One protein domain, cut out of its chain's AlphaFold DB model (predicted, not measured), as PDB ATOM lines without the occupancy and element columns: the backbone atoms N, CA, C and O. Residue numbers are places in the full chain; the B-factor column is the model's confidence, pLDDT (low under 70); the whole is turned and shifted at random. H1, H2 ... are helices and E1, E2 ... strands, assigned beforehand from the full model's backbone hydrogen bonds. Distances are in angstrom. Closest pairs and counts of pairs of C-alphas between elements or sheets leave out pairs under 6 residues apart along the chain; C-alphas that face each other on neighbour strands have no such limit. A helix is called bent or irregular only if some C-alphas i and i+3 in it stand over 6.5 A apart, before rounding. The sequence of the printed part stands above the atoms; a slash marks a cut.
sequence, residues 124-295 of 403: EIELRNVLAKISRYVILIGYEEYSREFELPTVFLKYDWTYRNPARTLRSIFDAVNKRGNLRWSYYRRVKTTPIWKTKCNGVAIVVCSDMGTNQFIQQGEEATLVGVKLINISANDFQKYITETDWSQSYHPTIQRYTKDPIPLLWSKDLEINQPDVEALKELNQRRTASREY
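This is residues 124 to 295 of the 403 residues of the protein "GIY-YIG domain-containing protein" of Chroococcidiopsis cubana SAG 39.79 (UniProt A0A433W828). A strongly twisted sheet of five strands has two helices, H1 and H2, side by side over one face, and a small hairpin, E6 and E7, packs on H1 and E1. H3 and H4 lie at one end, H5 reaches past H3, and the long stretch 246 to 278 loops away from H4 and back to H5. The printed part has 172 residues, in the order H1 E1 E2 H2 E3 E4 E5 H3 E6 E7 H4 H5, and is of mixed class. The mixed large sheet runs E1 E2 E5 E4 E3; the whole is compact, with a radius of gyration of the C-alphas of 15.3 A and spans of 44 by 35 by 29 A.

H1, residues 124 to 137, precedes the hairpin of E1, residues 139 to 147, and E2, residues 152 to 160; N 141 and O 156 are within hydrogen-bond range at 3.0 A. E1 bends by 75 degrees at residue 144. H2, residues 166 to 178, touches H1 at a shallow tilt of 14 degrees, opposite ways; their closest C-alphas, of Tyr 137 and Pro 166, are 6.4 A apart. E3, residues 186 to 191, E4, residues 194 to 201, and E5, residues 204 to 211, form a meander, each strand the antiparallel neighbour of the one before, with N 196 and O 189 at 2.9 A and N 206 and O 199 at 2.9 A. E5 is parallel to E2, with N 157 and O 207 at 2.8 A. E2, H2 and E3 make a split strand-helix-strand unit, two strands running the same way with E5 and E4 between them, and its crossover is right-handed. H1 and H2 are on the same face of the sheet, making two layers, at heights of 10.0 A and 9.9 A over the sheet. H3, residues 214 to 220, is on the sheet too, across the strands at 83 degrees to E1 on the local plane. E6, residues 222 to 226, and E7, residues 229 to 233, are a hairpin, with N 231 and O 224 at 2.8 A; with the large sheet they make a sandwich, two sheets face to face, with strands at 44 degrees. The closest C-alphas of E1 and E7, of Leu 140 and Asn 233, are 4.5 A apart. H4, residues 236 to 245, is close to but not clearly touching H3, at 7.2 A between the C-alphas of Phe 217 and Asp 238. H5, residues 279 to 294, touches H3 with residues 283 to 287 alone, at 5.7 A between the closest C-alphas, of Gln 219 and Lys 283. Every O i to N i+4 pair is within hydrogen-bond range in H2 and H4, against 8 of 10 in H1, 11 of 12 in H5 and 1 of 3 in H3, where 3 of 4 O i to N i+3 pairs are.

H1 begins at C-alpha 124 (332.160, 174.580, 339.540), is 20.1 A long and is irregular, with C-alphas 133 and 136 7.2 A apart. E2 is 25.2 A, E4 23.5 A and E5 21.8 A long; H5, 22.9 A, ends at C-alpha 294 (294.605, 181.835, 331.715).

The two C-alphas farthest apart, of Leu 267 and Tyr 295, are 47.1 A apart. The printed part has no cut, and the link H4 to H5, 33 residues, is long. The mean pLDDT of the printed part is 86.7; residues 164, 191, 246 to 252, 269 and 292 to 295 are under 70.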
ATOM      1  N   GLU A 124     332.630 173.211 339.322       91.38
ATOM      2  CA  GLU A 124     332.160 174.580 339.540       91.38
ATOM      3  C   GLU A 124     331.739 175.279 338.237       91.38
ATOM      4  O   GLU A 124     330.620 175.775 338.150       91.38
ATOM      5  N   ILE A 125     332.573 175.256 337.190       90.38
ATOM      6  CA  ILE A 125     332.260 175.903 335.901       90.38
ATOM      7  C   ILE A 125     331.066 175.213 335.225       90.38
ATOM      8  O   ILE A 125     330.182 175.873 334.674       90.38
ATOM      9  N   GLU A 126     331.004 173.879 335.272       93.00
ATOM     10  CA  GLU A 126     329.843 173.146 334.752       93.00
ATOM     11  C   GLU A 126     328.578 173.449 335.557       93.00
ATOM     12  O   GLU A 126     327.517 173.632 334.959       93.00
ATOM     13  N   LEU A 127     328.673 173.576 336.884       95.38
ATOM     14  CA  LEU A 127     327.541 173.951 337.726       95.38
ATOM     15  C   LEU A 127     327.000 175.321 337.319       95.38
ATOM     16  O   LEU A 127     325.796 175.435 337.093       95.38
ATOM     17  N   ARG A 128     327.865 176.323 337.122       94.06
ATOM     18  CA  ARG A 128     327.441 177.646 336.638       94.06
ATOM     19  C   ARG A 128     326.695 177.562 335.308       94.06
ATOM     20  O   ARG A 128     325.595 178.092 335.166       94.06
ATOM     21  N   ASN A 129     327.247 176.826 334.345       93.56
ATOM     22  CA  ASN A 129     326.618 176.631 333.037       93.56
ATOM     23  C   ASN A 129     325.251 175.938 333.136       93.56
ATOM     24  O   ASN A 129     324.347 176.226 332.347       93.56
ATOM     25  N   VAL A 130     325.091 175.006 334.077       95.81
ATOM     26  CA  VAL A 130     323.807 174.349 334.338       95.81
ATOM     27  C   VAL A 130     322.825 175.316 334.980       95.81
ATOM     28  O   VAL A 130     321.716 175.441 334.465       95.81
ATOM     29  N   LEU A 131     323.228 176.023 336.039       96.19
ATOM     30  CA  LEU A 131     322.400 177.014 336.730       96.19
ATOM     31  C   LEU A 131     321.897 178.086 335.760       96.19
ATOM     32  O   LEU A 131     320.695 178.334 335.706       96.19
ATOM     33  N   ALA A 132     322.766 178.622 334.899       94.69
ATOM     34  CA  ALA A 132     322.385 179.610 333.890       94.69
ATOM     35  C   ALA A 132     321.316 179.071 332.922       94.69
ATOM     36  O   ALA A 132     320.373 179.781 332.568       94.69
ATOM     37  N   LYS A 133     321.406 177.791 332.530       94.31
ATOM     38  CA  LYS A 133     320.413 177.141 331.657       94.31
ATOM     39  C   LYS A 133     319.087 176.871 332.361       94.31
ATOM     40  O   LYS A 133     318.039 176.995 331.721       94.31
ATOM     41  N   ILE A 134     319.128 176.465 333.632       94.62
ATOM     42  CA  ILE A 134     317.925 176.084 334.382       94.62
ATOM     43  C   ILE A 134     317.245 177.254 335.093       94.62
ATOM     44  O   ILE A 134     316.086 177.100 335.465       94.62
ATOM     45  N   SER A 135     317.912 178.404 335.226       93.44
ATOM     46  CA  SER A 135     317.429 179.635 335.882       93.44
ATOM     47  C   SER A 135     315.987 180.004 335.517       93.44
ATOM     48  O   SER A 135     315.177 180.311 336.378       93.44
ATOM     49  N   ARG A 136     315.612 179.857 334.243       89.31
ATOM     50  CA  ARG A 136     314.257 180.141 333.734       89.31
ATOM     51  C   ARG A 136     313.161 179.156 334.163       89.31
ATOM     52  O   ARG A 136     312.019 179.283 333.710       89.31
ATOM     53  N   TYR A 137     313.527 178.100 334.878       91.44
ATOM     54  CA  TYR A 137     312.639 177.025 335.317       91.44
ATOM     55  C   TYR A 137     312.651 176.839 336.829       91.44
ATOM     56  O   TYR A 137     311.801 176.103 337.323       91.44
ATOM     57  N   VAL A 138     313.620 177.427 337.534       94.19
ATOM     58  CA  VAL A 138     313.813 177.206 338.964       94.19
ATOM     59  C   VAL A 138     313.825 178.520 339.726       94.19
ATOM     60  O   VAL A 138     314.248 179.544 339.201       94.19
ATOM     61  N   ILE A 139     313.409 178.454 340.982       94.69
ATOM     62  CA  ILE A 139     313.590 179.506 341.974       94.69
ATOM     63  C   ILE A 139     314.433 178.987 343.124       94.69
ATOM     64  O   ILE A 139     314.412 177.793 343.440       94.69
ATOM     65  N   LEU A 140     315.162 179.895 343.746       96.38
ATOM     66  CA  LEU A 140     315.910 179.664 344.962       96.38
ATOM     67  C   LEU A 140     314.977 179.863 346.155       96.38
ATOM     68  O   LEU A 140     314.385 180.927 346.312       96.38
ATOM     69  N   ILE A 141     314.794 178.804 346.942       93.50
ATOM     70  CA  ILE A 141     313.896 178.828 348.102       93.50
ATOM     71  C   ILE A 141     314.667 179.077 349.384       93.50
ATOM     72  O   ILE A 141     314.236 179.857 350.224       93.50
ATOM     73  N   GLY A 142     315.793 178.397 349.562       94.25
ATOM     74  CA  GLY A 142     316.471 178.442 350.842       94.25
ATOM     75  C   GLY A 142     317.738 177.622 350.892       94.25
ATOM     76  O   GLY A 142     318.205 177.059 349.894       94.25
ATOM     77  N   TYR A 143     318.281 177.582 352.094       95.06
ATOM     78  CA  TYR A 143     319.548 176.968 352.422       95.06
ATOM     79  C   TYR A 143     319.458 176.301 353.794       95.06
ATOM     80  O   TYR A 143     318.881 176.855 354.724       95.06
ATOM     81  N   GLU A 144     320.035 175.111 353.916       94.62
ATOM     82  CA  GLU A 144     320.309 174.468 355.198       94.62
ATOM     83  C   GLU A 144     321.816 174.472 355.431       94.62
ATOM     84  O   GLU A 144     322.564 173.952 354.601       94.62
ATOM     85  N   GLU A 145     322.257 174.999 356.574       94.00
ATOM     86  CA  GLU A 145     323.669 174.955 356.974       94.00
ATOM     87  C   GLU A 145     324.170 173.516 357.118       94.00
ATOM     88  O   GLU A 145     325.276 173.184 356.696       94.00
ATOM     89  N   TYR A 146     323.308 172.630 357.616       93.19
ATOM     90  CA  TYR A 146     323.561 171.202 357.641       93.19
ATOM     91  C   TYR A 146     322.280 170.420 357.372       93.19
ATOM     92  O   TYR A 146     321.373 170.372 358.204       93.19
ATOM     93  N   SER A 147     322.216 169.764 356.217       90.19
ATOM     94  CA  SER A 147     321.107 168.870 355.906       90.19
ATOM     95  C   SER A 147     321.419 167.459 356.387       90.19
ATOM     96  O   SER A 147     322.350 166.829 355.885       90.19
ATOM     97  N   ARG A 148     320.613 166.916 357.310       87.38
ATOM     98  CA  ARG A 148     320.778 165.531 357.803       87.38
ATOM     99  C   ARG A 148     320.730 164.493 356.680       87.38
ATOM    100  O   ARG A 148     321.353 163.449 356.782       87.38
ATOM    101  N   GLU A 149     319.990 164.784 355.613       86.25
ATOM    102  CA  GLU A 149     319.805 163.881 354.475       86.25
ATOM    103  C   GLU A 149     321.007 163.871 353.512       86.25
ATOM    104  O   GLU A 149     321.251 162.877 352.821       86.25
ATOM    105  N   PHE A 150     321.762 164.972 353.441       88.69
ATOM    106  CA  PHE A 150     322.890 165.117 352.511       88.69
ATOM    107  C   PHE A 150     324.258 165.192 353.190       88.69
ATOM    108  O   PHE A 150     325.263 165.117 352.473       88.69
ATOM    109  N   GLU A 151     324.272 165.321 354.521       92.88
ATOM    110  CA  GLU A 151     325.447 165.482 355.390       92.88
ATOM    111  C   GLU A 151     326.338 166.657 354.966       92.88
ATOM    112  O   GLU A 151     327.555 166.637 355.125       92.88
ATOM    113  N   LEU A 152     325.729 167.671 354.351       94.88
ATOM    114  CA  LEU A 152     326.398 168.841 353.799       94.88
ATOM    115  C   LEU A 152     325.486 170.066 353.920       94.88
ATOM    116  O   LEU A 152     324.252 169.918 353.920       94.88
ATOM    117  N   PRO A 153     326.070 171.277 353.906       96.25
ATOM    118  CA  PRO A 153     325.330 172.476 353.559       96.25
ATOM    119  C   PRO A 153     324.586 172.268 352.242       96.25
ATOM    120  O   PRO A 153     325.154 171.745 351.278       96.25
ATOM    121  N   THR A 154     323.306 172.625 352.199       95.94
ATOM    122  CA  THR A 154     322.431 172.280 351.075       95.94
ATOM    123  C   THR A 154     321.624 173.476 350.604       95.94
ATOM    124  O   THR A 154     320.918 174.109 351.379       95.94
ATOM    125  N   VAL A 155     321.695 173.756 349.305       97.19
ATOM    126  CA  VAL A 155     320.888 174.777 348.633       97.19
ATOM    127  C   VAL A 155     319.674 174.134 347.969       97.19
ATOM    128  O   VAL A 155     319.806 173.140 347.245       97.19
ATOM    129  N   PHE A 156     318.498 174.733 348.163       95.19
ATOM    130  CA  PHE A 156     317.228 174.227 347.650       95.19
ATOM    131  C   PHE A 156     316.688 175.092 346.515       95.19
ATOM    132  O   PHE A 156     316.337 176.261 346.691       95.19
ATOM    133  N   LEU A 157     316.564 174.466 345.348       96.06
ATOM    134  CA  LEU A 157     315.936 175.013 344.157       96.06
ATOM    135  C   LEU A 157     314.595 174.308 343.918       96.06
ATOM    136  O   LEU A 157     314.504 173.074 343.978       96.06
ATOM    137  N   LYS A 158     313.554 175.077 343.595       93.38
ATOM    138  CA  LYS A 158     312.235 174.542 343.234       93.38
ATOM    139  C   LYS A 158     311.845 174.891 341.812       93.38
ATOM    140  O   LYS A 158     312.188 175.960 341.334       93.38
ATOM    141  N   TYR A 159     311.086 174.021 341.154       92.50
ATOM    142  CA  TYR A 159     310.412 174.330 339.889       92.50
ATOM    143  C   TYR A 159     308.912 174.056 339.974       92.50
ATOM    144  O   TYR A 159     308.484 173.111 340.644       92.50
ATOM    145  N   ASP A 160     308.115 174.820 339.227       89.38
ATOM    146  CA  ASP A 160     306.667 174.624 339.191       89.38
ATOM    147  C   ASP A 160     306.301 173.448 338.282       89.38
ATOM    148  O   ASP A 160     306.329 173.553 337.053       89.38
ATOM    149  N   TRP A 161     305.935 172.306 338.864       85.62
ATOM    150  CA  TRP A 161     305.586 171.119 338.079       85.62
ATOM    151  C   TRP A 161     304.279 171.258 337.301       85.62
ATOM    152  O   TRP A 161     304.043 170.480 336.374       85.62
ATOM    153  N   THR A 162     303.431 172.229 337.647       82.12
ATOM    154  CA  THR A 162     302.197 172.480 336.906       82.12
ATOM    155  C   THR A 162     302.498 173.069 335.524       82.12
ATOM    156  O   THR A 162     301.676 172.965 334.606       82.12
ATOM    157  N   TYR A 163     303.681 173.658 335.336       77.25
ATOM    158  CA  TYR A 163     304.096 174.225 334.063       77.25
ATOM    159  C   TYR A 163     304.449 173.144 333.021       77.25
ATOM    160  O   TYR A 163     304.708 171.987 333.355       77.25
ATOM    161  N   ARG A 164     304.438 173.480 331.718       67.75
ATOM    162  CA  ARG A 164     304.660 172.493 330.640       67.75
ATOM    163  C   ARG A 164     306.067 171.889 330.705       67.75
ATOM    164  O   ARG A 164     307.030 172.455 330.199       67.75
ATOM    165  N   ASN A 165     306.130 170.670 331.235       81.81
ATOM    166  CA  ASN A 165     307.263 169.745 331.187       81.81
ATOM    167  C   ASN A 165     308.629 170.247 331.724       81.81
ATOM    168  O   ASN A 165     309.649 169.768 331.214       81.81
ATOM    169  N   PRO A 166     308.723 171.110 332.760       85.94
ATOM    170  CA  PRO A 166     310.017 171.519 333.313       85.94
ATOM    171  C   PRO A 166     310.830 170.307 333.762       85.94
ATOM    172  O   PRO A 166     312.007 170.210 333.439       85.94
ATOM    173  N   ALA A 167     310.187 169.299 334.355       90.31
ATOM    174  CA  ALA A 167     310.863 168.072 334.761       90.31
ATOM    175  C   ALA A 167     311.564 167.336 333.599       90.31
ATOM    176  O   ALA A 167     312.644 166.775 333.777       90.31
ATOM    177  N   ARG A 168     310.972 167.333 332.394       91.75
ATOM    178  CA  ARG A 168     311.580 166.700 331.212       91.75
ATOM    179  C   ARG A 168     312.769 167.513 330.709       91.75
ATOM    180  O   ARG A 168     313.792 166.927 330.363       91.75
ATOM    181  N   THR A 169     312.635 168.836 330.677       92.81
ATOM    182  CA  THR A 169     313.711 169.742 330.262       92.81
ATOM    183  C   THR A 169     314.889 169.673 331.227       92.81
ATOM    184  O   THR A 169     316.013 169.455 330.786       92.81
ATOM    185  N   LEU A 170     314.631 169.759 332.536       94.94
ATOM    186  CA  LEU A 170     315.640 169.619 333.586       94.94
ATOM    187  C   LEU A 170     316.370 168.281 333.469       94.94
ATOM    188  O   LEU A 170     317.595 168.261 333.393       94.94
ATOM    189  N   ARG A 171     315.629 167.170 333.322       95.31
ATOM    190  CA  ARG A 171     316.224 165.848 333.073       95.31
ATOM    191  C   ARG A 171     317.158 165.857 331.865       95.31
ATOM    192  O   ARG A 171     318.287 165.405 331.976       95.31
ATOM    193  N   SER A 172     316.703 166.396 330.733       95.62
ATOM    194  CA  SER A 172     317.513 166.452 329.513       95.62
ATOM    195  C   SER A 172     318.800 167.260 329.701       95.62
ATOM    196  O   SER A 172     319.829 166.896 329.136       95.62
ATOM    197  N   ILE A 173     318.749 168.354 330.469       96.12
ATOM    198  CA  ILE A 173     319.922 169.175 330.785       96.12
ATOM    199  C   ILE A 173     320.887 168.384 331.677       96.12
ATOM    200  O   ILE A 173     322.073 168.302 331.363       96.12
ATOM    201  N   PHE A 174     320.384 167.755 332.738       96.44
ATOM    202  CA  PHE A 174     321.192 166.965 333.669       96.44
ATOM    203  C   PHE A 174     321.833 165.742 332.998       96.44
ATOM    204  O   PHE A 174     323.026 165.506 333.173       96.44
ATOM    205  N   ASP A 175     321.097 165.021 332.148       94.88
ATOM    206  CA  ASP A 175     321.622 163.881 331.387       94.88
ATOM    207  C   ASP A 175     322.735 164.306 330.418       94.88
ATOM    208  O   ASP A 175     323.726 163.592 330.247       94.88
ATOM    209  N   ALA A 176     322.606 165.479 329.786       94.25
ATOM    210  CA  ALA A 176     323.637 166.011 328.897       94.25
ATOM    211  C   ALA A 176     324.934 166.358 329.645       94.25
ATOM    212  O   ALA A 176     326.022 166.145 329.111       94.25
ATOM    213  N   VAL A 177     324.824 166.862 330.875       93.75
ATOM    214  CA  VAL A 177     325.970 167.194 331.738       93.75
ATOM    215  C   VAL A 177     326.635 165.925 332.259       93.75
ATOM    216  O   VAL A 177     327.852 165.786 332.158       93.75
ATOM    217  N   ASN A 178     325.843 164.946 332.704       93.00
ATOM    218  CA  ASN A 178     326.346 163.653 333.168       93.00
ATOM    219  C   ASN A 178     327.196 162.936 332.111       93.00
ATOM    220  O   ASN A 178     328.209 162.331 332.449       93.00
ATOM    221  N   LYS A 179     326.833 163.044 330.823       90.19
ATOM    222  CA  LYS A 179     327.617 162.475 329.711       90.19
ATOM    223  C   LYS A 179     329.021 163.075 329.573       90.19
ATOM    224  O   LYS A 179     329.877 162.439 328.970       90.19
ATOM    225  N   ARG A 180     329.263 164.284 330.096       87.25
ATOM    226  CA  ARG A 180     330.578 164.950 330.059       87.25
ATOM    227  C   ARG A 180     331.484 164.543 331.222       87.25
ATOM    228  O   ARG A 180     332.694 164.654 331.091       87.25
ATOM    229  N   GLY A 181     330.914 164.079 332.338       83.50
ATOM    230  CA  GLY A 181     331.645 163.496 333.472       83.50
ATOM    231  C   GLY A 181     332.185 164.471 334.528       83.50
ATOM    232  O   GLY A 181     332.568 164.022 335.600       83.50
ATOM    233  N   ASN A 182     332.175 165.783 334.280       87.06
ATOM    234  CA  ASN A 182     332.773 166.781 335.185       87.06
ATOM    235  C   ASN A 182     331.883 167.170 336.381       87.06
ATOM    236  O   ASN A 182     332.381 167.594 337.419       87.06
ATOM    237  N   LEU A 183     330.563 167.039 336.243       93.94
ATOM    238  CA  LEU A 183     329.578 167.271 337.299       93.94
ATOM    239  C   LEU A 183     328.511 166.186 337.184       93.94
ATOM    240  O   LEU A 183     328.004 165.930 336.089       93.94
ATOM    241  N   ARG A 184     328.164 165.548 338.304       95.19
ATOM    242  CA  ARG A 184     327.178 164.464 338.320       95.19
ATOM    243  C   ARG A 184     325.894 164.906 339.005       95.19
ATOM    244  O   ARG A 184     325.871 165.167 340.206       95.19
ATOM    245  N   TRP A 185     324.818 164.932 338.237       96.94
ATOM    246  CA  TRP A 185     323.451 165.048 338.718       96.94
ATOM    247  C   TRP A 185     322.869 163.653 338.906       96.94
ATOM    248  O   TRP A 185     322.767 162.871 337.959       96.94
ATOM    249  N   SER A 186     322.464 163.341 340.126       94.19
ATOM    250  CA  SER A 186     321.864 162.058 340.470       94.19
ATOM    251  C   SER A 186     320.374 162.233 340.710       94.19
ATOM    252  O   SER A 186     319.944 163.170 341.385       94.19
ATOM    253  N   TYR A 187     319.578 161.308 340.177       91.75
ATOM    254  CA  TYR A 187     318.209 161.136 340.639       91.75
ATOM    255  C   TYR A 187     318.255 160.719 342.107       91.75
ATOM    256  O   TYR A 187     318.950 159.763 342.453       91.75
ATOM    257  N   TYR A 188     317.560 161.461 342.962       84.12
ATOM    258  CA  TYR A 188     317.550 161.186 344.387       84.12
ATOM    259  C   TYR A 188     316.347 160.331 344.774       84.12
ATOM    260  O   TYR A 188     316.495 159.176 345.160       84.12
ATOM    261  N   ARG A 189     315.148 160.891 344.613       83.38
ATOM    262  CA  ARG A 189     313.875 160.217 344.875       83.38
ATOM    263  C   ARG A 189     312.758 160.855 344.060       83.38
ATOM    264  O   ARG A 189     312.974 161.822 343.326       83.38
ATOM    265  N   ARG A 190     311.549 160.321 344.208       79.25
ATOM    266  CA  ARG A 190     310.319 160.930 343.703       79.25
ATOM    267  C   ARG A 190     309.466 161.338 344.893       79.25
ATOM    268  O   ARG A 190     309.267 160.526 345.788       79.25
ATOM    269  N   VAL A 191     308.942 162.557 344.879       69.31
ATOM    270  CA  VAL A 191     307.848 162.945 345.777       69.31
ATOM    271  C   VAL A 191     306.595 162.983 344.917       69.31
ATOM    272  O   VAL A 191     306.562 163.665 343.896       69.31
ATOM    273  N   LYS A 192     305.587 162.174 345.255       73.06
ATOM    274  CA  LYS A 192     304.411 161.944 344.396       73.06
ATOM    275  C   LYS A 192     304.831 161.479 342.986       73.06
ATOM    276  O   LYS A 192     305.355 160.379 342.820       73.06
ATOM    277  N   THR A 193     304.624 162.297 341.955       71.56
ATOM    278  CA  THR A 193     304.940 161.980 340.550       71.56
ATOM    279  C   THR A 193     306.198 162.676 340.029       71.56
ATOM    280  O   THR A 193     306.623 162.409 338.900       71.56
ATOM    281  N   THR A 194     306.831 163.529 340.833       80.44
ATOM    282  CA  THR A 194     307.860 164.456 340.369       80.44
ATOM    283  C   THR A 194     309.258 164.078 340.872       80.44
ATOM    284  O   THR A 194     309.455 163.745 342.044       80.44
ATOM    285  N   PRO A 195     310.256 164.059 339.975       87.69
ATOM    286  CA  PRO A 195     311.628 163.715 340.329       87.69
ATOM    287  C   PRO A 195     312.313 164.820 341.144       87.69
ATOM    288  O   PRO A 195     312.113 166.012 340.892       87.69
ATOM    289  N   ILE A 196     313.175 164.382 342.061       91.44
ATOM    290  CA  ILE A 196     314.149 165.201 342.779       91.44
ATOM    291  C   ILE A 196     315.537 164.860 342.249       91.44
ATOM    292  O   ILE A 196     315.908 163.683 342.166       91.44
ATOM    293  N   TRP A 197     316.307 165.887 341.916       95.81
ATOM    294  CA  TRP A 197     317.700 165.751 341.512       95.81
ATOM    295  C   TRP A 197     318.613 166.383 342.540       95.81
ATOM    296  O   TRP A 197     318.264 167.390 343.150       95.81
ATOM    297  N   LYS A 198     319.798 165.798 342.690       96.00
ATOM    298  CA  LYS A 198     320.848 166.351 343.534       96.00
ATOM    299  C   LYS A 198     322.191 166.336 342.832       96.00
ATOM    300  O   LYS A 198     322.481 165.429 342.049       96.00
ATOM    301  N   THR A 199     323.024 167.304 343.163       97.38
ATOM    302  CA  THR A 199     324.449 167.301 342.837       97.38
ATOM    303  C   THR A 199     325.249 167.837 344.023       97.38
ATOM    304  O   THR A 199     324.671 168.267 345.021       97.38
ATOM    305  N   LYS A 200     326.575 167.760 343.936       96.38
ATOM    306  CA  LYS A 200     327.506 168.274 344.941       96.38
ATOM    307  C   LYS A 200     328.588 169.079 344.229       96.38
ATOM    308  O   LYS A 200     329.095 168.630 343.202       96.38
ATOM    309  N   CYS A 201     328.941 170.238 344.769       95.25
ATOM    310  CA  CYS A 201     330.017 171.080 344.259       95.25
ATOM    311  C   CYS A 201     330.705 171.788 345.426       95.25
ATOM    312  O   CYS A 201     330.028 172.391 346.251       95.25
ATOM    313  N   ASN A 202     332.035 171.696 345.498       93.25
ATOM    314  CA  ASN A 202     332.876 172.368 346.500       93.25
ATOM    315  C   ASN A 202     332.352 172.256 347.949       93.25
ATOM    316  O   ASN A 202     332.311 173.241 348.676       93.25
ATOM    317  N   GLY A 203     331.921 171.057 348.364       93.38
ATOM    318  CA  GLY A 203     331.433 170.805 349.728       93.38
ATOM    319  C   GLY A 203     329.976 171.202 349.993       93.38
ATOM    320  O   GLY A 203     329.501 171.018 351.105       93.38
ATOM    321  N   VAL A 204     329.243 171.681 348.987       96.56
ATOM    322  CA  VAL A 204     327.826 172.051 349.109       96.56
ATOM    323  C   VAL A 204     326.972 171.155 348.219       96.56
ATOM    324  O   VAL A 204     327.314 170.878 347.064       96.56
ATOM    325  N   ALA A 205     325.848 170.683 348.747       96.94
ATOM    326  CA  ALA A 205     324.838 169.979 347.976       96.94
ATOM    327  C   ALA A 205     323.856 170.971 347.336       96.94
ATOM    328  O   ALA A 205     323.466 171.970 347.933       96.94
ATOM    329  N   ILE A 206     323.420 170.677 346.114       97.56
ATOM    330  CA  ILE A 206     322.349 171.421 345.446       97.56
ATOM    331  C   ILE A 206     321.226 170.448 345.132       97.56
ATOM    332  O   ILE A 206     321.457 169.415 344.495       97.56
ATOM    333  N   VAL A 207     320.012 170.787 345.560       95.88
ATOM    334  CA  VAL A 207     318.814 169.967 345.382       95.88
ATOM    335  C   VAL A 207     317.809 170.715 344.524       95.88
ATOM    336  O   VAL A 207     317.439 171.843 344.825       95.88
ATOM    337  N   VAL A 208     317.336 170.066 343.462       95.94
ATOM    338  CA  VAL A 208     316.284 170.578 342.580       95.94
ATOM    339  C   VAL A 208     315.062 169.682 342.727       95.94
ATOM    340  O   VAL A 208     315.096 168.510 342.342       95.94
ATOM    341  N   CYS A 209     313.970 170.221 343.261       92.50
ATOM    342  CA  CYS A 209     312.713 169.490 343.422       92.50
ATOM    343  C   CYS A 209     311.513 170.282 342.902       92.50
ATOM    344  O   CYS A 209     311.593 171.472 342.630       92.50
ATOM    345  N   SER A 210     310.396 169.603 342.675       90.94
ATOM    346  CA  SER A 210     309.175 170.273 342.238       90.94
ATOM    347  C   SER A 210     308.425 170.882 343.410       90.94
ATOM    348  O   SER A 210     308.423 170.288 344.491       90.94
ATOM    349  N   ASP A 211     307.645 171.916 343.141       87.62
ATOM    350  CA  ASP A 211     306.579 172.340 344.039       87.62
ATOM    351  C   ASP A 211     305.433 173.016 343.277       87.62
ATOM    352  O   ASP A 211     305.632 173.494 342.162       87.62
ATOM    353  N   MET A 212     304.219 172.982 343.819       84.62
ATOM    354  CA  MET A 212     303.070 173.654 343.215       84.62
ATOM    355  C   MET A 212     303.129 175.152 343.527       84.62
ATOM    356  O   MET A 212     303.466 175.539 344.636       84.62
ATOM    357  N   GLY A 213     302.790 176.001 342.555       81.88
ATOM    358  CA  GLY A 213     302.582 177.430 342.813       81.88
ATOM    359  C   GLY A 213     303.863 178.257 342.904       81.88
ATOM    360  O   GLY A 213     303.789 179.465 343.071       81.88
ATOM    361  N   THR A 214     305.039 177.661 342.698       85.88
ATOM    362  CA  THR A 214     306.311 178.404 342.723       85.88
ATOM    363  C   THR A 214     306.424 179.477 341.642       85.88
ATOM    364  O   THR A 214     307.203 180.414 341.793       85.88
ATOM    365  N   ASN A 215     305.595 179.418 340.593       82.38
ATOM    366  CA  ASN A 215     305.488 180.495 339.609       82.38
ATOM    367  C   ASN A 215     305.030 181.838 340.200       82.38
ATOM    368  O   ASN A 215     305.370 182.869 339.628       82.38
ATOM    369  N   GLN A 216     304.283 181.859 341.311       83.00
ATOM    370  CA  GLN A 216     303.883 183.127 341.935       83.00
ATOM    371  C   GLN A 216     305.108 183.879 342.479       83.00
ATOM    372  O   GLN A 216     305.265 185.076 342.254       83.00
ATOM    373  N   PHE A 217     306.055 183.137 343.063       87.31
ATOM    374  CA  PHE A 217     307.302 183.681 343.601       87.31
ATOM    375  C   PHE A 217     308.262 184.128 342.503       87.31
ATOM    376  O   PHE A 217     309.109 184.974 342.740       87.31
ATOM    377  N   ILE A 218     308.140 183.600 341.283       81.56
ATOM    378  CA  ILE A 218     308.948 184.071 340.152       81.56
ATOM    379  C   ILE A 218     308.668 185.549 339.852       81.56
ATOM    380  O   ILE A 218     309.579 186.274 339.469       81.56
ATOM    381  N   GLN A 219     307.418 185.995 339.994       79.00
ATOM    382  CA  GLN A 219     307.028 187.364 339.645       79.00
ATOM    383  C   GLN A 219     307.453 188.378 340.712       79.00
ATOM    384  O   GLN A 219     307.830 189.495 340.371       79.00
ATOM    385  N   GLN A 220     307.395 187.975 341.980       87.00
ATOM    386  CA  GLN A 220     307.638 188.832 343.149       87.00
ATOM    387  C   GLN A 220     309.025 188.622 343.770       87.00
ATOM    388  O   GLN A 220     309.422 189.347 344.676       87.00
ATOM    389  N   GLY A 221     309.752 187.615 343.291       88.25
ATOM    390  CA  GLY A 221     311.039 187.225 343.829       88.25
ATOM    391  C   GLY A 221     312.121 188.272 343.600       88.25
ATOM    392  O   GLY A 221     312.113 189.044 342.636       88.25
ATOM    393  N   GLU A 222     313.078 188.253 344.513       93.50
ATOM    394  CA  GLU A 222     314.254 189.106 344.517       93.50
ATOM    395  C   GLU A 222     315.375 188.453 343.701       93.50
ATOM    396  O   GLU A 222     315.416 187.238 343.521       93.50
ATOM    397  N   GLU A 223     316.313 189.244 343.193       94.25
ATOM    398  CA  GLU A 223     317.504 188.691 342.553       94.25
ATOM    399  C   GLU A 223     318.485 188.178 343.619       94.25
ATOM    400  O   GLU A 223     318.785 188.871 344.588       94.25
ATOM    401  N   ALA A 224     319.025 186.973 343.428       95.38
ATOM    402  CA  ALA A 224     320.171 186.484 344.188       95.38
ATOM    403  C   ALA A 224     321.172 185.789 343.269       95.38
ATOM    404  O   ALA A 224     320.830 185.314 342.187       95.38
ATOM    405  N   THR A 225     322.420 185.700 343.715       94.81
ATOM    406  CA  THR A 225     323.487 185.051 342.953       94.81
ATOM    407  C   THR A 225     323.874 183.731 343.603       94.81
ATOM    408  O   THR A 225     324.210 183.720 344.780       94.81
ATOM    409  N   LEU A 226     323.875 182.644 342.824       95.38
ATOM    410  CA  LEU A 226     324.367 181.322 343.218       95.38
ATOM    411  C   LEU A 226     325.458 180.873 342.242       95.38
ATOM    412  O   LEU A 226     325.217 180.703 341.047       95.38
ATOM    413  N   VAL A 227     326.670 180.680 342.750       93.38
ATOM    414  CA  VAL A 227     327.898 180.406 341.998       93.38
ATOM    415  C   VAL A 227     328.109 181.437 340.882       93.38
ATOM    416  O   VAL A 227     328.388 181.084 339.745       93.38
ATOM    417  N   GLY A 228     327.916 182.729 341.153       91.19
ATOM    418  CA  GLY A 228     328.051 183.777 340.126       91.19
ATOM    419  C   GLY A 228     326.941 183.800 339.059       91.19
ATOM    420  O   GLY A 228     327.059 184.529 338.075       91.19
ATOM    421  N   VAL A 229     325.868 183.014 339.220       93.88
ATOM    422  CA  VAL A 229     324.694 183.022 338.336       93.88
ATOM    423  C   VAL A 229     323.515 183.690 339.033       93.88
ATOM    424  O   VAL A 229     323.104 183.249 340.105       93.88
ATOM    425  N   LYS A 230     322.935 184.708 338.391       94.94
ATOM    426  CA  LYS A 230     321.696 185.353 338.836       94.94
ATOM    427  C   LYS A 230     320.510 184.395 338.733       94.94
ATOM    428  O   LYS A 230     320.272 183.786 337.688       94.94
ATOM    429  N   LEU A 231     319.771 184.267 339.826       95.06
ATOM    430  CA  LEU A 231     318.564 183.466 339.979       95.06
ATOM    431  C   LEU A 231     317.487 184.302 340.672       95.06
ATOM    432  O   LEU A 231     317.785 185.282 341.352       95.06
ATOM    433  N   ILE A 232     316.234 183.874 340.528       95.12
ATOM    434  CA  ILE A 232     315.123 184.444 341.291       95.12
ATOM    435  C   ILE A 232     315.068 183.743 342.648       95.12
ATOM    436  O   ILE A 232     314.943 182.517 342.714       95.12
ATOM    437  N   ASN A 233     315.180 184.525 343.710       96.06
ATOM    438  CA  ASN A 233     315.091 184.135 345.106       96.06
ATOM    439  C   ASN A 233     313.730 184.519 345.671       96.06
ATOM    440  O   ASN A 233     313.167 185.559 345.335       96.06
ATOM    441  N   ILE A 234     313.200 183.684 346.549       94.75
ATOM    442  CA  ILE A 234     311.953 183.988 347.242       94.75
ATOM    443  C   ILE A 234     312.119 185.224 348.152       94.75
ATOM    444  O   ILE A 234     313.145 185.400 348.828       94.75
ATOM    445  N   SER A 235     311.118 186.110 348.135       94.44
ATOM    446  CA  SER A 235     311.111 187.322 348.964       94.44
ATOM    447  C   SER A 235     311.040 186.967 350.454       94.44
ATOM    448  O   SER A 235     310.675 185.847 350.821       94.44
ATOM    449  N   ALA A 236     311.386 187.907 351.337       93.06
ATOM    450  CA  ALA A 236     311.325 187.671 352.787       93.06
ATOM    451  C   ALA A 236     309.915 187.264 353.250       93.06
ATOM    452  O   ALA A 236     309.742 186.278 353.969       93.06
ATOM    453  N   ASN A 237     308.915 188.021 352.793       92.25
ATOM    454  CA  ASN A 237     307.518 187.840 353.168       92.25
ATOM    455  C   ASN A 237     306.970 186.525 352.609       92.25
ATOM    456  O   ASN A 237     306.324 185.765 353.333       92.25
ATOM    457  N   ASP A 238     307.286 186.223 351.346       92.75
ATOM    458  CA  ASP A 238     306.865 184.976 350.714       92.75
ATOM    459  C   ASP A 238     307.536 183.766 351.341       92.75
ATOM    460  O   ASP A 238     306.902 182.727 351.451       92.75
ATOM    461  N   PHE A 239     308.794 183.877 351.772       92.44
ATOM    462  CA  PHE A 239     309.489 182.784 352.443       92.44
ATOM    463  C   PHE A 239     308.818 182.429 353.768       92.44
ATOM    464  O   PHE A 239     308.578 181.252 354.033       92.44
ATOM    465  N   GLN A 240     308.466 183.437 354.572       89.44
ATOM    466  CA  GLN A 240     307.770 183.209 355.834       89.44
ATOM    467  C   GLN A 240     306.411 182.552 355.590       89.44
ATOM    468  O   GLN A 240     306.116 181.522 356.192       89.44
ATOM    469  N   LYS A 241     305.633 183.099 354.647       89.38
ATOM    470  CA  LYS A 241     304.350 182.536 354.217       89.38
ATOM    471  C   LYS A 241     304.507 181.096 353.722       89.38
ATOM    472  O   LYS A 241     303.751 180.214 354.114       89.38
ATOM    473  N   TYR A 242     305.522 180.846 352.903       87.25
ATOM    474  CA  TYR A 242     305.838 179.539 352.345       87.25
ATOM    475  C   TYR A 242     306.178 178.519 353.438       87.25
ATOM    476  O   TYR A 242     305.667 177.404 353.400       87.25
ATOM    477  N   ILE A 243     306.973 178.882 354.444       85.62
ATOM    478  CA  ILE A 243     307.250 177.986 355.576       85.62
ATOM    479  C   ILE A 243     305.989 177.715 356.407       85.62
ATOM    480  O   ILE A 243     305.812 176.591 356.864       85.62
ATOM    481  N   THR A 244     305.121 178.713 356.605       82.75
ATOM    482  CA  THR A 244     303.923 178.565 357.450       82.75
ATOM    483  C   THR A 244     302.765 177.835 356.771       82.75
ATOM    484  O   THR A 244     302.033 177.111 357.437       82.75
ATOM    485  N   GLU A 245     302.558 178.049 355.469       80.00
ATOM    486  CA  GLU A 245     301.399 177.524 354.730       80.00
ATOM    487  C   GLU A 245     301.659 176.159 354.109       80.00
ATOM    488  O   GLU A 245     300.760 175.320 354.024       80.00
ATOM    489  N   THR A 246     302.879 175.932 353.629       69.94
ATOM    490  CA  THR A 246     303.242 174.604 353.154       69.94
ATOM    491  C   THR A 246     303.537 173.767 354.390       69.94
ATOM    492  O   THR A 246     304.307 174.201 355.237       69.94
ATOM    493  N   ASP A 247     302.948 172.574 354.489       56.91
ATOM    494  CA  ASP A 247     303.154 171.625 355.595       56.91
ATOM    495  C   ASP A 247     304.587 171.034 355.576       56.91
ATOM    496  O   ASP A 247     304.833 169.837 355.393       56.91
ATOM    497  N   TRP A 248     305.580 171.913 355.711       57.91
ATOM    498  CA  TRP A 248     306.977 171.587 355.967       57.91
ATOM    499  C   TRP A 248     307.138 170.984 357.361       57.91
ATOM    500  O   TRP A 248     308.069 170.207 357.565       57.91
ATOM    501  N   SER A 249     306.192 171.240 358.281       40.19
ATOM    502  CA  SER A 249     306.116 170.610 359.606       40.19
ATOM    503  C   SER A 249     306.126 169.080 359.563       40.19
ATOM    504  O   SER A 249     306.522 168.458 360.546       40.19
ATOM    505  N   GLN A 250     305.783 168.460 358.426       46.28
ATOM    506  CA  GLN A 250     305.887 167.011 358.229       46.28
ATOM    507  C   GLN A 250     307.034 166.553 357.299       46.28
ATOM    508  O   GLN A 250     307.183 165.349 357.081       46.28
ATOM    509  N   SER A 251     307.866 167.439 356.722       54.22
ATOM    510  CA  SER A 251     308.730 167.069 355.585       54.22
ATOM    511  C   SER A 251     310.193 167.559 355.635       54.22
ATOM    512  O   SER A 251     310.547 168.632 355.168       54.22
ATOM    513  N   TYR A 252     311.069 166.657 356.095       66.56
ATOM    514  CA  TYR A 252     312.506 166.465 355.780       66.56
ATOM    515  C   TYR A 252     313.536 167.594 356.002       66.56
ATOM    516  O   TYR A 252     314.707 167.258 356.169       66.56
ATOM    517  N   HIS A 253     313.153 168.872 356.039       78.56
ATOM    518  CA  HIS A 253     314.083 170.011 356.088       78.56
ATOM    519  C   HIS A 253     313.667 171.059 357.137       78.56
ATOM    520  O   HIS A 253     313.311 172.188 356.793       78.56
ATOM    521  N   PRO A 254     313.645 170.694 358.433       77.75
ATOM    522  CA  PRO A 254     313.121 171.556 359.494       77.75
ATOM    523  C   PRO A 254     313.994 172.785 359.776       77.75
ATOM    524  O   PRO A 254     313.551 173.704 360.454       77.75
ATOM    525  N   THR A 255     315.236 172.805 359.289       88.56
ATOM    526  CA  THR A 255     316.205 173.878 359.551       88.56
ATOM    527  C   THR A 255     316.456 174.743 358.321       88.56
ATOM    528  O   THR A 255     317.479 175.425 358.255       88.56
ATOM    529  N   ILE A 256     315.570 174.693 357.320       91.19
ATOM    530  CA  ILE A 256     315.703 175.523 356.126       91.19
ATOM    531  C   ILE A 256     315.582 177.004 356.494       91.19
ATOM    532  O   ILE A 256     314.622 177.447 357.121       91.19
ATOM    533  N   GLN A 257     316.577 177.777 356.084       93.75
ATOM    534  CA  GLN A 257     316.634 179.219 356.252       93.75
ATOM    535  C   GLN A 257     316.510 179.901 354.895       93.75
ATOM    536  O   GLN A 257     316.777 179.306 353.843       93.75
ATOM    537  N   ARG A 258     316.113 181.174 354.916       94.19
ATOM    538  CA  ARG A 258     316.065 181.983 353.704       94.19
ATOM    539  C   ARG A 258     317.469 182.078 353.123       94.19
ATOM    540  O   ARG A 258     318.438 182.295 353.848       94.19
ATOM    541  N   TYR A 259     317.578 181.955 351.808       95.31
ATOM    542  CA  TYR A 259     318.856 182.160 351.148       95.31
ATOM    543  C   TYR A 259     319.242 183.642 351.195       95.31
ATOM    544  O   TYR A 259     318.556 184.482 350.609       95.31
ATOM    545  N   THR A 260     320.341 183.952 351.881       93.19
ATOM    546  CA  THR A 260     320.866 185.322 352.033       93.19
ATOM    547  C   THR A 260     322.254 185.499 351.427       93.19
ATOM    548  O   THR A 260     322.609 186.601 351.015       93.19
ATOM    549  N   LYS A 261     323.045 184.425 351.350       93.75
ATOM    550  CA  LYS A 261     324.428 184.448 350.873       93.75
ATOM    551  C   LYS A 261     324.764 183.154 350.145       93.75
ATOM    552  O   LYS A 261     324.271 182.093 350.516       93.75
ATOM    553  N   ASP A 262     325.647 183.250 349.153       94.25
ATOM    554  CA  ASP A 262     326.181 182.096 348.437       94.25
ATOM    555  C   ASP A 262     327.088 181.231 349.325       94.25
ATOM    556  O   ASP A 262     328.150 181.702 349.747       94.25
ATOM    557  N   PRO A 263     326.690 179.979 349.626       92.94
ATOM    558  CA  PRO A 263     327.489 179.092 350.456       92.94
ATOM    559  C   PRO A 263     328.569 178.352 349.656       92.94
ATOM    560  O   PRO A 263     329.377 177.656 350.265       92.94
ATOM    561  N   ILE A 264     328.581 178.434 348.318       90.81
ATOM    562  CA  ILE A 264     329.478 177.644 347.464       90.81
ATOM    563  C   ILE A 264     330.783 178.417 347.228       90.81
ATOM    564  O   ILE A 264     330.770 179.443 346.545       90.81
ATOM    565  N   PRO A 265     331.942 177.931 347.714       88.38
ATOM    566  CA  PRO A 265     333.214 178.602 347.477       88.38
ATOM    567  C   PRO A 265     333.557 178.638 345.984       88.38
ATOM    568  O   PRO A 265     333.518 177.606 345.312       88.38
ATOM    569  N   LEU A 266     333.933 179.812 345.474       87.75
ATOM    570  CA  LEU A 266     334.407 179.993 344.100       87.75
ATOM    571  C   LEU A 266     335.924 179.784 344.040       87.75
ATOM    572  O   LEU A 266     336.695 180.707 344.314       87.75
ATOM    573  N   LEU A 267     336.355 178.564 343.719       83.50
ATOM    574  CA  LEU A 267     337.769 178.181 343.687       83.50
ATOM    575  C   LEU A 267     338.405 178.439 342.317       83.50
ATOM    576  O   LEU A 267     339.591 178.746 342.245       83.50
ATOM    577  N   TRP A 268     337.625 178.334 341.238       76.44
ATOM    578  CA  TRP A 268     338.153 178.315 339.867       76.44
ATOM    579  C   TRP A 268     337.635 179.440 338.976       76.44
ATOM    580  O   TRP A 268     338.091 179.577 337.842       76.44
ATOM    581  N   SER A 269     336.637 180.194 339.435       69.75
ATOM    582  CA  SER A 269     335.835 181.025 338.536       69.75
ATOM    583  C   SER A 269     335.502 182.418 339.059       69.75
ATOM    584  O   SER A 269     334.525 183.028 338.627       69.75
ATOM    585  N   LYS A 270     336.330 182.955 339.960       72.88
ATOM    586  CA  LYS A 270     336.147 184.313 340.500       72.88
ATOM    587  C   LYS A 270     335.995 185.370 339.395       72.88
ATOM    588  O   LYS A 270     335.085 186.182 339.493       72.88
ATOM    589  N   ASP A 271     336.749 185.230 338.304       73.69
ATOM    590  CA  ASP A 271     336.805 186.221 337.215       73.69
ATOM    591  C   ASP A 271     336.125 185.755 335.914       73.69
ATOM    592  O   ASP A 271     336.315 186.332 334.847       73.69
ATOM    593  N   LEU A 272     335.360 184.659 335.960       76.31
ATOM    594  CA  LEU A 272     334.698 184.123 334.768       76.31
ATOM    595  C   LEU A 272     333.400 184.881 334.480       76.31
ATOM    596  O   LEU A 272     332.390 184.659 335.153       76.31
ATOM    597  N   GLU A 273     333.424 185.701 333.430       73.75
ATOM    598  CA  GLU A 273     332.219 186.263 332.825       73.75
ATOM    599  C   GLU A 273     331.372 185.153 332.201       73.75
ATOM    600  O   GLU A 273     331.842 184.304 331.438       73.75
ATOM    601  N   ILE A 274     330.091 185.143 332.548       73.38
ATOM    602  CA  ILE A 274     329.111 184.206 332.012       73.38
ATOM    603  C   ILE A 274     327.968 185.039 331.475       73.38
ATOM    604  O   ILE A 274     327.580 186.019 332.101       73.38
ATOM    605  N   ASN A 275     327.398 184.613 330.347       75.00
ATOM    606  CA  ASN A 275     326.136 185.157 329.861       75.00
ATOM    607  C   ASN A 275     325.064 184.936 330.929       75.00
ATOM    608  O   ASN A 275     324.496 183.844 331.048       75.00
ATOM    609  N   GLN A 276     324.847 185.962 331.744       76.50
ATOM    610  CA  GLN A 276     323.881 185.905 332.815       76.50
ATOM    611  C   GLN A 276     322.478 186.015 332.221       76.50
ATOM    612  O   GLN A 276     322.261 186.751 331.255       76.50
ATOM    613  N   PRO A 277     321.515 185.255 332.755       72.25
ATOM    614  CA  PRO A 277     320.129 185.470 332.401       72.25
ATOM    615  C   PRO A 277     319.703 186.859 332.890       72.25
ATOM    616  O   PRO A 277     319.907 187.197 334.054       72.25
ATOM    617  N   ASP A 278     319.106 187.649 332.002       85.94
ATOM    618  CA  ASP A 278     318.410 188.873 332.386       85.94
ATOM    619  C   ASP A 278     317.176 188.491 333.218       85.94
ATOM    620  O   ASP A 278     316.265 187.813 332.736       85.94
ATOM    621  N   VAL A 279     317.187 188.875 334.495       83.75
ATOM    622  CA  VAL A 279     316.148 188.519 335.464       83.75
ATOM    623  C   VAL A 279     314.807 189.149 335.097       83.75
ATOM    624  O   VAL A 279     313.777 188.493 335.254       83.75
ATOM    625  N   GLU A 280     314.796 190.356 334.533       86.31
ATOM    626  CA  GLU A 280     313.554 190.987 334.084       86.31
ATOM    627  C   GLU A 280     312.999 190.273 332.850       86.31
ATOM    628  O   GLU A 280     311.816 189.925 332.816       86.31
ATOM    629  N   ALA A 281     313.857 189.882 331.904       85.88
ATOM    630  CA  ALA A 281     313.442 189.016 330.801       85.88
ATOM    631  C   ALA A 281     312.922 187.646 331.288       85.88
ATOM    632  O   ALA A 281     312.006 187.074 330.687       85.88
ATOM    633  N   LEU A 282     313.470 187.093 332.382       82.62
ATOM    634  CA  LEU A 282     312.945 185.871 333.001       82.62
ATOM    635  C   LEU A 282     311.550 186.086 333.596       82.62
ATOM    636  O   LEU A 282     310.676 185.230 333.405       82.62
ATOM    637  N   LYS A 283     311.331 187.201 334.300       85.00
ATOM    638  CA  LYS A 283     310.018 187.570 334.843       85.00
ATOM    639  C   LYS A 283     309.004 187.752 333.720       85.00
ATOM    640  O   LYS A 283     307.953 187.110 333.755       85.00
ATOM    641  N   GLU A 284     309.345 188.513 332.683       86.38
ATOM    642  CA  GLU A 284     308.476 188.762 331.530       86.38
ATOM    643  C   GLU A 284     308.130 187.459 330.791       86.38
ATOM    644  O   GLU A 284     306.965 187.175 330.492       86.38
ATOM    645  N   LEU A 285     309.126 186.600 330.547       82.12
ATOM    646  CA  LEU A 285     308.901 185.289 329.944       82.12
ATOM    647  C   LEU A 285     307.907 184.472 330.772       82.12
ATOM    648  O   LEU A 285     307.023 183.831 330.207       82.12
ATOM    649  N   ASN A 286     308.033 184.476 332.097       77.12
ATOM    650  CA  ASN A 286     307.121 183.742 332.963       77.12
ATOM    651  C   ASN A 286     305.726 184.375 333.036       77.12
ATOM    652  O   ASN A 286     304.746 183.634 333.008       77.12
ATOM    653  N   GLN A 287     305.599 185.702 332.996       82.00
ATOM    654  CA  GLN A 287     304.304 186.378 332.853       82.00
ATOM    655  C   GLN A 287     303.595 185.968 331.555       82.00
ATOM    656  O   GLN A 287     302.459 185.498 331.600       82.00
ATOM    657  N   ARG A 288     304.288 186.023 330.406       81.56
ATOM    658  CA  ARG A 288     303.745 185.580 329.104       81.56
ATOM    659  C   ARG A 288     303.268 184.126 329.156       81.56
ATOM    660  O   ARG A 288     302.236 183.765 328.587       81.56
ATOM    661  N   ARG A 289     304.012 183.271 329.858       74.88
ATOM    662  CA  ARG A 289     303.672 181.857 330.050       74.88
ATOM    663  C   ARG A 289     302.426 181.668 330.915       74.88
ATOM    664  O   ARG A 289     301.574 180.860 330.539       74.88
ATOM    665  N   THR A 290     302.302 182.395 332.022       73.38
ATOM    666  CA  THR A 290     301.125 182.355 332.904       73.38
ATOM    667  C   THR A 290     299.881 182.891 332.194       73.38
ATOM    668  O   THR A 290     298.868 182.194 332.155       73.38
ATOM    669  N   ALA A 291     299.990 184.028 331.500       76.31
ATOM    670  CA  ALA A 291     298.903 184.618 330.715       76.31
ATOM    671  C   ALA A 291     298.409 183.681 329.595       76.31
ATOM    672  O   ALA A 291     297.210 183.495 329.389       76.31
ATOM    673  N   SER A 292     299.327 182.972 328.919       66.38
ATOM    674  CA  SER A 292     298.966 181.964 327.903       66.38
ATOM    675  C   SER A 292     298.170 180.770 328.456       66.38
ATOM    676  O   SER A 292     297.631 179.966 327.688       66.38
ATOM    677  N   ARG A 293     298.136 180.624 329.786       61.22
ATOM    678  CA  ARG A 293     297.466 179.556 330.524       61.22
ATOM    679  C   ARG A 293     296.076 179.980 330.992       61.22
ATOM    680  O   ARG A 293     295.166 179.161 330.896       61.22
ATOM    681  N   GLU A 294     295.915 181.234 331.417       55.94
ATOM    682  CA  GLU A 294     294.605 181.835 331.715       55.94
ATOM    683  C   GLU A 294     293.710 181.899 330.469       55.94
ATOM    684  O   GLU A 294     292.507 181.676 330.573       55.94
ATOM    685  N   TYR A 295     294.288 182.051 329.269       43.62
ATOM    686  CA  TYR A 295     293.536 182.093 328.006       43.62
ATOM    687  C   TYR A 295     293.683 180.837 327.129       43.62
ATOM    688  O   TYR A 295     293.779 180.894 325.902       43.62
TER     689      TYR A 295